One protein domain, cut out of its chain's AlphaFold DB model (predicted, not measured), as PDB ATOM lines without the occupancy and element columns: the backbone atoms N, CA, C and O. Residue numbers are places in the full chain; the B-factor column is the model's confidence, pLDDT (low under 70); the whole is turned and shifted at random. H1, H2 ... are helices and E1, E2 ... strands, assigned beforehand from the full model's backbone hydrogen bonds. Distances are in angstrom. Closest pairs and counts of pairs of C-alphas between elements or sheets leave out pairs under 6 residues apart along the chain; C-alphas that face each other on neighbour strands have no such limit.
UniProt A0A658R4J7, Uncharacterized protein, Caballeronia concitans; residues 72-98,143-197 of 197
ATOM      1  N   PRO A  72     143.410 196.795 232.151       78.62
ATOM      2  CA  PRO A  72     142.870 195.522 231.695       78.62
ATOM      3  C   PRO A  72     141.723 195.703 230.694       78.62
ATOM      4  O   PRO A  72     141.377 194.748 230.017       78.62
ATOM      5  N   PHE A  73     141.152 196.903 230.552       84.94
ATOM      6  CA  PHE A  73     139.969 197.144 229.728       84.94
ATOM      7  C   PHE A  73     140.294 197.955 228.476       84.94
ATOM      8  O   PHE A  73     140.822 199.063 228.556       84.94
ATOM      9  N   TRP A  74     139.962 197.420 227.308       89.62
ATOM     10  CA  TRP A  74     140.252 198.059 226.025       89.62
ATOM     11  C   TRP A  74     139.058 197.986 225.092       89.62
ATOM     12  O   TRP A  74     138.425 196.940 225.004       89.62
ATOM     13  N   SER A  75     138.780 199.037 224.323       92.25
ATOM     14  CA  SER A  75     137.839 198.888 223.219       92.25
ATOM     15  C   SER A  75     138.390 197.925 222.170       92.25
ATOM     16  O   SER A  75     139.594 197.878 221.896       92.25
ATOM     17  N   ALA A  76     137.501 197.176 221.524       91.94
ATOM     18  CA  ALA A  76     137.863 196.328 220.393       91.94
ATOM     19  C   ALA A  76     138.554 197.136 219.273       91.94
ATOM     20  O   ALA A  76     139.494 196.649 218.639       91.94
ATOM     21  N   GLY A  77     138.137 198.393 219.068       92.31
ATOM     22  CA  GLY A  77     138.778 199.328 218.144       92.31
ATOM     23  C   GLY A  77     140.216 199.665 218.544       92.31
ATOM     24  O   GLY A  77     141.120 199.586 217.709       92.31
ATOM     25  N   ALA A  78     140.452 199.972 219.823       89.75
ATOM     26  CA  ALA A  78     141.784 200.241 220.350       89.75
ATOM     27  C   ALA A  78     142.697 199.011 220.263       89.75
ATOM     28  O   ALA A  78     143.842 199.148 219.831       89.75
ATOM     29  N   LEU A  79     142.200 197.810 220.581       88.00
ATOM     30  CA  LEU A  79     142.975 196.570 220.438       88.00
ATOM     31  C   LEU A  79     143.393 196.328 218.993       88.00
ATOM     32  O   LEU A  79     144.567 196.080 218.724       88.00
ATOM     33  N   LYS A  80     142.461 196.479 218.046       91.56
ATOM     34  CA  LYS A  80     142.763 196.332 216.620       91.56
ATOM     35  C   LYS A  80     143.818 197.340 216.157       91.56
ATOM     36  O   LYS A  80     144.749 196.967 215.447       91.56
ATOM     37  N   ALA A  81     143.695 198.604 216.565       89.31
ATOM     38  CA  ALA A  81     144.678 199.637 216.244       89.31
ATOM     39  C   ALA A  81     146.053 199.334 216.863       89.31
ATOM     40  O   ALA A  81     147.078 199.554 216.222       89.31
ATOM     41  N   TYR A  82     146.079 198.806 218.090       84.88
ATOM     42  CA  TYR A  82     147.303 198.407 218.787       84.88
ATOM     43  C   TYR A  82     148.018 197.254 218.087       84.88
ATOM     44  O   TYR A  82     149.212 197.354 217.818       84.88
ATOM     45  N   SER A  83     147.291 196.211 217.681       84.81
ATOM     46  CA  SER A  83     147.847 195.124 216.864       84.81
ATOM     47  C   SER A  83     148.392 195.615 215.519       84.81
ATOM     48  O   SER A  83     149.347 195.047 214.998       84.81
ATOM     49  N   ALA A  84     147.830 196.696 214.975       90.12
ATOM     50  CA  ALA A  84     148.307 197.351 213.760       90.12
ATOM     51  C   ALA A  84     149.468 198.342 213.993       90.12
ATOM     52  O   ALA A  84     149.846 199.053 213.065       90.12
ATOM     53  N   SER A  85     150.035 198.405 215.205       87.75
ATOM     54  CA  SER A  85     151.152 199.293 215.565       87.75
ATOM     55  C   SER A  85     150.880 200.782 215.306       87.75
ATOM     56  O   SER A  85     151.784 201.535 214.942       87.75
ATOM     57  N   GLN A  86     149.630 201.220 215.485       85.06
ATOM     58  CA  GLN A  86     149.279 202.637 215.391       85.06
ATOM     59  C   GLN A  86     150.002 203.465 216.473       85.06
ATOM     60  O   GLN A  86     150.304 202.954 217.560       85.06
ATOM     61  N   PRO A  87     150.297 204.750 216.200       85.56
ATOM     62  CA  PRO A  87     151.028 205.590 217.135       85.56
ATOM     63  C   PRO A  87     150.196 205.879 218.387       85.56
ATOM     64  O   PRO A  87     148.968 205.881 218.377       85.56
ATOM     65  N   ARG A  88     150.876 206.118 219.513       76.81
ATOM     66  CA  ARG A  88     150.230 206.227 220.833       76.81
ATOM     67  C   ARG A  88     149.207 207.357 220.948       76.81
ATOM     68  O   ARG A  88     148.337 207.320 221.813       76.81
ATOM     69  N   ASP A  89     149.326 208.379 220.120       84.00
ATOM     70  CA  ASP A  89     148.438 209.527 220.118       84.00
ATOM     71  C   ASP A  89     147.047 209.212 219.554       84.00
ATOM     72  O   ASP A  89     146.166 210.054 219.700       84.00
ATOM     73  N   VAL A  90     146.793 208.031 218.978       85.88
ATOM     74  CA  VAL A  90     145.431 207.636 218.565       85.88
ATOM     75  C   VAL A  90     144.570 207.147 219.731       85.88
ATOM     76  O   VAL A  90     143.346 207.092 219.599       85.88
ATOM     77  N   TYR A  91     145.184 206.811 220.869       83.50
ATOM     78  CA  TYR A  91     144.492 206.273 222.038       83.50
ATOM     79  C   TYR A  91     144.137 207.364 223.048       83.50
ATOM     80  O   TYR A  91     144.766 208.425 223.131       83.50
ATOM     81  N   ARG A  92     143.140 207.061 223.871       83.38
ATOM     82  CA  ARG A  92     142.762 207.820 225.052       83.38
ATOM     83  C   ARG A  92     142.466 206.856 226.189       83.38
ATOM     84  O   ARG A  92     141.783 205.857 226.001       83.38
ATOM     85  N   PHE A  93     142.987 207.176 227.367       75.62
ATOM     86  CA  PHE A  93     142.560 206.529 228.596       75.62
ATOM     87  C   PHE A  93     141.301 207.247 229.076       75.62
ATOM     88  O   PHE A  93     141.355 208.417 229.465       75.62
ATOM     89  N   GLU A  94     140.162 206.581 228.956       72.94
ATOM     90  CA  GLU A  94     138.887 207.086 229.432       72.94
ATOM     91  C   GLU A  94     138.674 206.626 230.869       72.94
ATOM     92  O   GLU A  94     138.789 205.441 231.177       72.94
ATOM     93  N   HIS A  95     138.344 207.566 231.749       68.56
ATOM     94  CA  HIS A  95     137.821 207.209 233.055       68.56
ATOM     95  C   HIS A  95     136.356 206.881 232.904       68.56
ATOM     96  O   HIS A  95     135.566 207.718 232.467       68.56
ATOM     97  N   VAL A  96     136.008 205.677 233.321       64.81
ATOM     98  CA  VAL A  96     134.639 205.217 233.233       64.81
ATOM     99  C   VAL A  96     133.786 205.937 234.286       64.81
ATOM    100  O   VAL A  96     132.644 206.273 234.006       64.81
ATOM    101  N   VAL A  97     134.361 206.287 235.445       62.84
ATOM    102  CA  VAL A  97     133.682 207.029 236.522       62.84
ATOM    103  C   VAL A  97     133.976 208.538 236.472       62.84
ATOM    104  O   VAL A  97     135.149 208.930 236.472       62.84
ATOM    105  N   PRO A  98     132.951 209.419 236.497       61.12
ATOM    106  CA  PRO A  98     133.134 210.857 236.586       61.12
ATOM    107  C   PRO A  98     133.897 211.270 237.839       61.12
ATOM    108  O   PRO A  98     133.637 210.819 238.954       61.12
ATOM    109  N   GLY A 143     139.271 202.445 234.335       74.25
ATOM    110  CA  GLY A 143     139.462 203.146 233.075       74.25
ATOM    111  C   GLY A 143     139.443 202.147 231.931       74.25
ATOM    112  O   GLY A 143     139.731 200.970 232.150       74.25
ATOM    113  N   ALA A 144     139.118 202.612 230.733       82.25
ATOM    114  CA  ALA A 144     139.242 201.837 229.510       82.25
ATOM    115  C   ALA A 144     140.138 202.574 228.515       82.25
ATOM    116  O   ALA A 144     140.080 203.799 228.378       82.25
ATOM    117  N   VAL A 145     140.981 201.829 227.807       85.75
ATOM    118  CA  VAL A 145     141.708 202.361 226.656       85.75
ATOM    119  C   VAL A 145     140.782 202.326 225.454       85.75
ATOM    120  O   VAL A 145     140.366 201.256 225.015       85.75
ATOM    121  N   ILE A 146     140.507 203.493 224.890       88.94
ATOM    122  CA  ILE A 146     139.683 203.646 223.693       88.94
ATOM    123  C   ILE A 146     140.418 204.475 222.638       88.94
ATOM    124  O   ILE A 146     141.474 205.058 222.896       88.94
ATOM    125  N   LEU A 147     139.878 204.546 221.428       91.69
ATOM    126  CA  LEU A 147     140.366 205.453 220.395       91.69
ATOM    127  C   LEU A 147     139.908 206.889 220.682       91.69
ATOM    128  O   LEU A 147     138.797 207.129 221.152       91.69
ATOM    129  N   LYS A 148     140.713 207.884 220.303       89.94
ATOM    130  CA  LYS A 148     140.289 209.296 220.349       89.94
ATOM    131  C   LYS A 148     139.029 209.557 219.521       89.94
ATOM    132  O   LYS A 148     138.236 210.423 219.873       89.94
ATOM    133  N   SER A 149     138.840 208.824 218.425       91.94
ATOM    134  CA  SER A 149     137.632 208.903 217.597       91.94
ATOM    135  C   SER A 149     136.394 208.350 218.307       91.94
ATOM    136  O   SER A 149     135.312 208.919 218.153       91.94
ATOM    137  N   GLU A 150     136.557 207.283 219.094       90.62
ATOM    138  CA  GLU A 150     135.517 206.702 219.949       90.62
ATOM    139  C   GLU A 150     135.131 207.683 221.063       90.62
ATOM    140  O   GLU A 150     133.950 207.970 221.232       90.62
ATOM    141  N   ASP A 151     136.112 208.292 221.735       86.50
ATOM    142  CA  ASP A 151     135.871 209.302 222.777       86.50
ATOM    143  C   ASP A 151     135.159 210.538 222.214       86.50
ATOM    144  O   ASP A 151     134.155 210.994 222.757       86.50
ATOM    145  N   ALA A 152     135.636 211.053 221.075       86.25
ATOM    146  CA  ALA A 152     135.020 212.195 220.414       86.25
ATOM    147  C   ALA A 152     133.578 211.894 219.982       86.25
ATOM    148  O   ALA A 152     132.736 212.790 219.960       86.25
ATOM    149  N   TRP A 153     133.279 210.647 219.621       86.25
ATOM    150  CA  TRP A 153     131.914 210.224 219.343       86.25
ATOM    151  C   TRP A 153     131.070 210.154 220.620       86.25
ATOM    152  O   TRP A 153     130.011 210.775 220.651       86.25
ATOM    153  N   LEU A 154     131.560 209.500 221.676       82.06
ATOM    154  CA  LEU A 154     130.880 209.430 222.973       82.06
ATOM    155  C   LEU A 154     130.566 210.824 223.539       82.06
ATOM    156  O   LEU A 154     129.518 211.016 224.153       82.06
ATOM    157  N   ALA A 155     131.454 211.800 223.333       79.56
ATOM    158  CA  ALA A 155     131.233 213.193 223.719       79.56
ATOM    159  C   ALA A 155     130.129 213.866 222.881       79.56
ATOM    160  O   ALA A 155     129.255 214.529 223.432       79.56
ATOM    161  N   ARG A 156     130.124 213.672 221.554       79.25
ATOM    162  CA  ARG A 156     129.101 214.251 220.658       79.25
ATOM    163  C   ARG A 156     127.705 213.677 220.878       79.25
ATOM    164  O   ARG A 156     126.730 214.390 220.670       79.25
ATOM    165  N   SER A 157     127.596 212.419 221.294       70.50
ATOM    166  CA  SER A 157     126.302 211.761 221.508       70.50
ATOM    167  C   SER A 157     125.540 212.289 222.733       70.50
ATOM    168  O   SER A 157     124.483 211.763 223.053       70.50
ATOM    169  N   SER A 158     126.056 213.302 223.449       64.19
ATOM    170  CA  SER A 158     125.502 213.775 224.733       64.19
ATOM    171  C   SER A 158     125.346 212.660 225.775       64.19
ATOM    172  O   SER A 158     124.672 212.826 226.789       64.19
ATOM    173  N   ILE A 159     126.037 211.536 225.567       62.22
ATOM    174  CA  ILE A 159     126.254 210.496 226.567       62.22
ATOM    175  C   ILE A 159     127.427 210.974 227.426       62.22
ATOM    176  O   ILE A 159     128.476 210.336 227.530       62.22
ATOM    177  N   GLU A 160     127.288 212.169 227.987       55.09
ATOM    178  CA  GLU A 160     128.096 212.564 229.122       55.09
ATOM    179  C   GLU A 160     127.645 211.682 230.283       55.09
ATOM    180  O   GLU A 160     126.446 211.472 230.480       55.09
ATOM    181  N   GLY A 161     128.594 211.095 231.015       52.25
ATOM    182  CA  GLY A 161     128.273 210.332 232.215       52.25
ATOM    183  C   GLY A 161     127.557 211.250 233.200       52.25
ATOM    184  O   GLY A 161     128.202 211.997 233.933       52.25
ATOM    185  N   SER A 162     126.225 211.243 233.192       49.72
ATOM    186  CA  SER A 162     125.453 212.072 234.102       49.72
ATOM    187  C   SER A 162     125.594 211.485 235.503       49.72
ATOM    188  O   SER A 162     125.577 210.269 235.683       49.72
ATOM    189  N   LEU A 163     125.700 212.335 236.525       47.28
ATOM    190  CA  LEU A 163     125.706 211.918 237.936       47.28
ATOM    191  C   LEU A 163     124.508 211.014 238.295       47.28
ATOM    192  O   LEU A 163     124.590 210.218 239.229       47.28
ATOM    193  N   HIS A 164     123.408 211.112 237.540       46.81
ATOM    194  CA  HIS A 164     122.219 210.279 237.702       46.81
ATOM    195  C   HIS A 164     122.449 208.800 237.362       46.81
ATOM    196  O   HIS A 164     121.812 207.944 237.977       46.81
ATOM    197  N   ASP A 165     123.385 208.496 236.461       51.25
ATOM    198  CA  ASP A 165     123.706 207.130 236.029       51.25
ATOM    199  C   ASP A 165     124.496 206.334 237.064       51.25
ATOM    200  O   ASP A 165     124.478 205.110 237.060       51.25
ATOM    201  N   TRP A 166     125.109 207.018 238.026       54.03
ATOM    202  CA  TRP A 166     125.944 206.397 239.056       54.03
ATOM    203  C   TRP A 166     125.167 205.890 240.263       54.03
ATOM    204  O   TRP A 166     125.737 205.219 241.119       54.03
ATOM    205  N   ARG A 167     123.851 206.133 240.318       50.50
ATOM    206  CA  ARG A 167     122.987 205.510 241.331       50.50
ATOM    207  C   ARG A 167     122.893 203.991 241.161       50.50
ATOM    208  O   ARG A 167     122.642 203.307 242.145       50.50
ATOM    209  N   SER A 168     123.112 203.468 239.950       55.31
ATOM    210  CA  SER A 168     123.159 202.022 239.685       55.31
ATOM    211  C   SER A 168     124.535 201.398 239.943       55.31
ATOM    212  O   SER A 168     124.647 200.176 239.883       55.31
ATOM    213  N   LEU A 169     125.568 202.215 240.216       58.41
ATOM    214  CA  LEU A 169     126.970 201.793 240.334       58.41
ATOM    215  C   LEU A 169     127.477 200.989 239.126       58.41
ATOM    216  O   LEU A 169     128.411 200.204 239.261       58.41
ATOM    217  N   ASP A 170     126.864 201.162 237.954       68.62
ATOM    218  CA  ASP A 170     127.300 200.487 236.739       68.62
ATOM    219  C   ASP A 170     128.398 201.304 236.051       68.62
ATOM    220  O   ASP A 170     128.079 202.321 235.415       68.62
ATOM    221  N   PRO A 171     129.674 200.874 236.127       68.12
ATOM    222  CA  PRO A 171     130.749 201.595 235.471       68.12
ATOM    223  C   PRO A 171     130.470 201.696 233.965       68.12
ATOM    224  O   PRO A 171     130.574 202.757 233.365       68.12
ATOM    225  N   TRP A 172     129.947 200.646 233.345       77.94
ATOM    226  CA  TRP A 172     129.822 200.568 231.892       77.94
ATOM    227  C   TRP A 172     128.573 201.253 231.318       77.94
ATOM    228  O   TRP A 172     128.290 201.126 230.127       77.94
ATOM    229  N   SER A 173     127.834 202.003 232.138       74.50
ATOM    230  CA  SER A 173     126.566 202.644 231.765       74.50
ATOM    231  C   SER A 173     126.677 203.552 230.533       74.50
ATOM    232  O   SER A 173     125.768 203.569 229.698       74.50
ATOM    233  N   ARG A 174     127.805 204.259 230.375       75.69
ATOM    234  CA  ARG A 174     128.090 205.104 229.203       75.69
ATOM    235  C   ARG A 174     128.107 204.289 227.905       75.69
ATOM    236  O   ARG A 174     127.442 204.665 226.943       75.69
ATOM    237  N   TYR A 175     128.808 203.157 227.899       80.31
ATOM    238  CA  TYR A 175     128.921 202.274 226.734       80.31
ATOM    239  C   TYR A 175     127.587 201.581 226.421       80.31
ATOM    240  O   TYR A 175     127.116 201.640 225.284       80.31
ATOM    241  N   ARG A 176     126.880 201.099 227.455       80.06
ATOM    242  CA  ARG A 176     125.539 200.500 227.318       80.06
ATOM    243  C   ARG A 176     124.522 201.448 226.703       80.06
ATOM    244  O   ARG A 176     123.672 201.025 225.922       80.06
ATOM    245  N   ARG A 177     124.564 202.729 227.078       75.69
ATOM    246  CA  ARG A 177     123.715 203.767 226.475       75.69
ATOM    247  C   ARG A 177     124.068 203.977 225.013       75.69
ATOM    248  O   ARG A 177     123.174 203.951 224.179       75.69
ATOM    249  N   ALA A 178     125.358 204.070 224.714       78.00
ATOM    250  CA  ALA A 178     125.865 204.158 223.352       78.00
ATOM    251  C   ALA A 178     125.315 203.022 222.471       78.00
ATOM    252  O   ALA A 178     124.775 203.276 221.393       78.00
ATOM    253  N   ALA A 179     125.343 201.785 222.975       79.31
ATOM    254  CA  ALA A 179     124.816 200.623 222.270       79.31
ATOM    255  C   ALA A 179     123.311 200.717 221.957       79.31
ATOM    256  O   ALA A 179     122.884 200.260 220.896       79.31
ATOM    257  N   LYS A 180     122.507 201.338 222.835       74.69
ATOM    258  CA  LYS A 180     121.067 201.557 222.597       74.69
ATOM    259  C   LYS A 180     120.797 202.524 221.444       74.69
ATOM    260  O   LYS A 180     119.790 202.361 220.762       74.69
ATOM    261  N   ASP A 181     121.718 203.446 221.172       71.75
ATOM    262  CA  ASP A 181     121.616 204.430 220.087       71.75
ATOM    263  C   ASP A 181     122.131 203.889 218.733       71.75
ATOM    264  O   ASP A 181     122.327 204.639 217.774       71.75
ATOM    265  N   GLY A 182     122.358 202.573 218.628       72.75
ATOM    266  CA  GLY A 182     122.692 201.892 217.372       72.75
ATOM    267  C   GLY A 182     124.185 201.827 217.038       72.75
ATOM    268  O   GLY A 182     124.548 201.410 215.937       72.75
ATOM    269  N   ARG A 183     125.072 202.206 217.967       77.06
ATOM    270  CA  ARG A 183     126.526 201.996 217.853       77.06
ATOM    271  C   ARG A 183     127.105 201.524 219.180       77.06
ATOM    272  O   ARG A 183     127.057 202.246 220.162       77.06
ATOM    273  N   SER A 184     127.710 200.343 219.207       83.62
ATOM    274  CA  SER A 184     128.388 199.829 220.399       83.62
ATOM    275  C   SER A 184     129.899 200.043 220.322       83.62
ATOM    276  O   SER A 184     130.526 199.812 219.287       83.62
ATOM    277  N   ILE A 185     130.495 200.454 221.441       87.88
ATOM    278  CA  ILE A 185     131.927 200.282 221.686       87.88
ATOM    279  C   ILE A 185     132.044 199.085 222.620       87.88
ATOM    280  O   ILE A 185     131.701 199.178 223.792       87.88
ATOM    281  N   THR A 186     132.509 197.957 222.095       90.75
ATOM    282  CA  THR A 186     132.755 196.771 222.917       90.75
ATOM    283  C   THR A 186     134.056 196.943 223.678       90.75
ATOM    284  O   THR A 186     135.115 197.073 223.061       90.75
ATOM    285  N   ILE A 187     133.977 196.907 225.002       89.69
ATOM    286  CA  ILE A 187     135.126 196.859 225.896       89.69
ATOM    287  C   ILE A 187     135.479 195.397 226.165       89.69
ATOM    288  O   ILE A 187     134.611 194.586 226.465       89.69
ATOM    289  N   VAL A 188     136.755 195.061 226.054       86.75
ATOM    290  CA  VAL A 188     137.331 193.737 226.275       86.75
ATOM    291  C   VAL A 188     138.173 193.789 227.543       86.75
ATOM    292  O   VAL A 188     139.035 194.659 227.672       86.75
ATOM    293  N   ASN A 189     137.939 192.856 228.460       85.69
ATOM    294  CA  ASN A 189     138.809 192.607 229.598       85.69
ATOM    295  C   ASN A 189     139.926 191.644 229.178       85.69
ATOM    296  O   ASN A 189     139.688 190.477 228.883       85.69
ATOM    297  N   LEU A 190     141.162 192.125 229.162       79.25
ATOM    298  CA  LEU A 190     142.338 191.353 228.767       79.25
ATOM    299  C   LEU A 190     142.734 190.276 229.783       79.25
ATOM    300  O   LEU A 190     143.527 189.402 229.444       79.25
ATOM    301  N   MET A 191     142.208 190.331 231.008       76.75
ATOM    302  CA  MET A 191     142.545 189.367 232.060       76.75
ATOM    303  C   MET A 191     141.786 188.049 231.907       76.75
ATOM    304  O   MET A 191     142.358 186.986 232.129       76.75
ATOM    305  N   ASP A 192     140.504 188.116 231.549       82.75
ATOM    306  CA  ASP A 192     139.603 186.957 231.483       82.75
ATOM    307  C   ASP A 192     138.913 186.789 230.116       82.75
ATOM    308  O   ASP A 192     138.170 185.830 229.912       82.75
ATOM    309  N   GLY A 193     139.156 187.699 229.168       83.12
ATOM    310  CA  GLY A 193     138.557 187.691 227.833       83.12
ATOM    311  C   GLY A 193     137.082 188.101 227.796       83.12
ATOM    312  O   GLY A 193     136.473 188.067 226.725       83.12
ATOM    313  N   SER A 194     136.486 188.483 228.929       87.50
ATOM    314  CA  SER A 194     135.098 188.937 228.980       87.50
ATOM    315  C   SER A 194     134.909 190.245 228.211       87.50
ATOM    316  O   SER A 194     135.847 191.015 227.992       87.50
ATOM    317  N   THR A 195     133.675 190.501 227.775       87.75
ATOM    318  CA  THR A 195     133.334 191.730 227.055       87.75
ATOM    319  C   THR A 195     132.167 192.448 227.705       87.75
ATOM    320  O   THR A 195     131.265 191.822 228.266       87.75
ATOM    321  N   VAL A 196     132.186 193.776 227.623       82.25
ATOM    322  CA  VAL A 196     131.079 194.641 228.020       82.25
ATOM    323  C   VAL A 196     130.687 195.522 226.837       82.25
ATOM    324  O   VAL A 196     131.548 196.044 226.128       82.25
ATOM    325  N   VAL A 197     129.379 195.635 226.612       76.81
ATOM    326  CA  VAL A 197     128.737 196.460 225.577       76.81
ATOM    327  C   VAL A 197     128.131 197.682 226.230       76.81
ATOM    328  O   VAL A 197     127.575 197.499 227.336       76.81
TER     329      VAL A 197
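AT A GLANCE: This is residues 72 to 98 and 143 to 197 of the 197 residues of an uncharacterized protein of Caballeronia concitans (UniProt A0A658R4J7). Two small antiparallel strand pairs, E1 with E4 and E2 with E3, come side by side through E1 and E3 as a core; H1 and H2 pack near strand ends, while H3 and H4 lie away from the strands, H3 at the far end of the longest axis from the link after H1. The last residues fold back along E4. The printed part has 82 residues, with four named helices and four named strands in the order E1 H1 E2 E3 H2 H3 H4 E4, class mixed. It is compact, with a radius of gyration of the C-alphas of 12.4 A and spans of 38 by 29 by 23 A.

IN THESE COORDINATES: E1, residues 73 to 75, begins at C-alpha 73 (139.969, 197.144, 229.728). H1 is residues 76 to 83, 10.7 A; E2 residues 91 to 95 and E3 residues 143 to 147, 12.9 A each. H2 is residues 148 to 156, 12.2 A; H3 residues 163 to 168, 10.4 A; H4 residues 173 to 180, 10.7 A. E4, residues 187 to 189, ends at C-alpha 189 (138.809, 192.607, 229.598).

HOW THE PARTS SIT: E1 and E4 are antiparallel at 146 degrees, with N 188 and O 74 2.7 A apart. E2 and E3 are antiparallel at 148 degrees, with N 92 and O 146 2.8 A apart. The closest C-alphas of E1 and E3 are those of Trp 74 and Val 145, 4.6 A; of H1 and E3, Ala 78 and Ile 146, 5.2 A; of E2 and H2, Tyr 91 and Lys 148, 5.4 A. H4 is close to but not clearly touching H2, about perpendicular at 82 degrees, the closest C-alphas being those of Leu 154 and Ala 178, 7.3 A. H2 and H3 are apart. Every O i to N i+4 pair is within hydrogen-bond range in H1, H2 and H4; H3 has 0 of 2, and 1 of 3 O i to N i+3 pairs.

THE WHOLE: The two farthest C-alphas, of Ser 85 and Arg 167, are 38.7 A apart. Residues 99 to 142 are not printed; C-alphas 98 and 143 are 10.6 A apart across the cut. Of the links printed whole, none is long. Confidence is low, under 70, at residues 95 to 98 and 158 to 171.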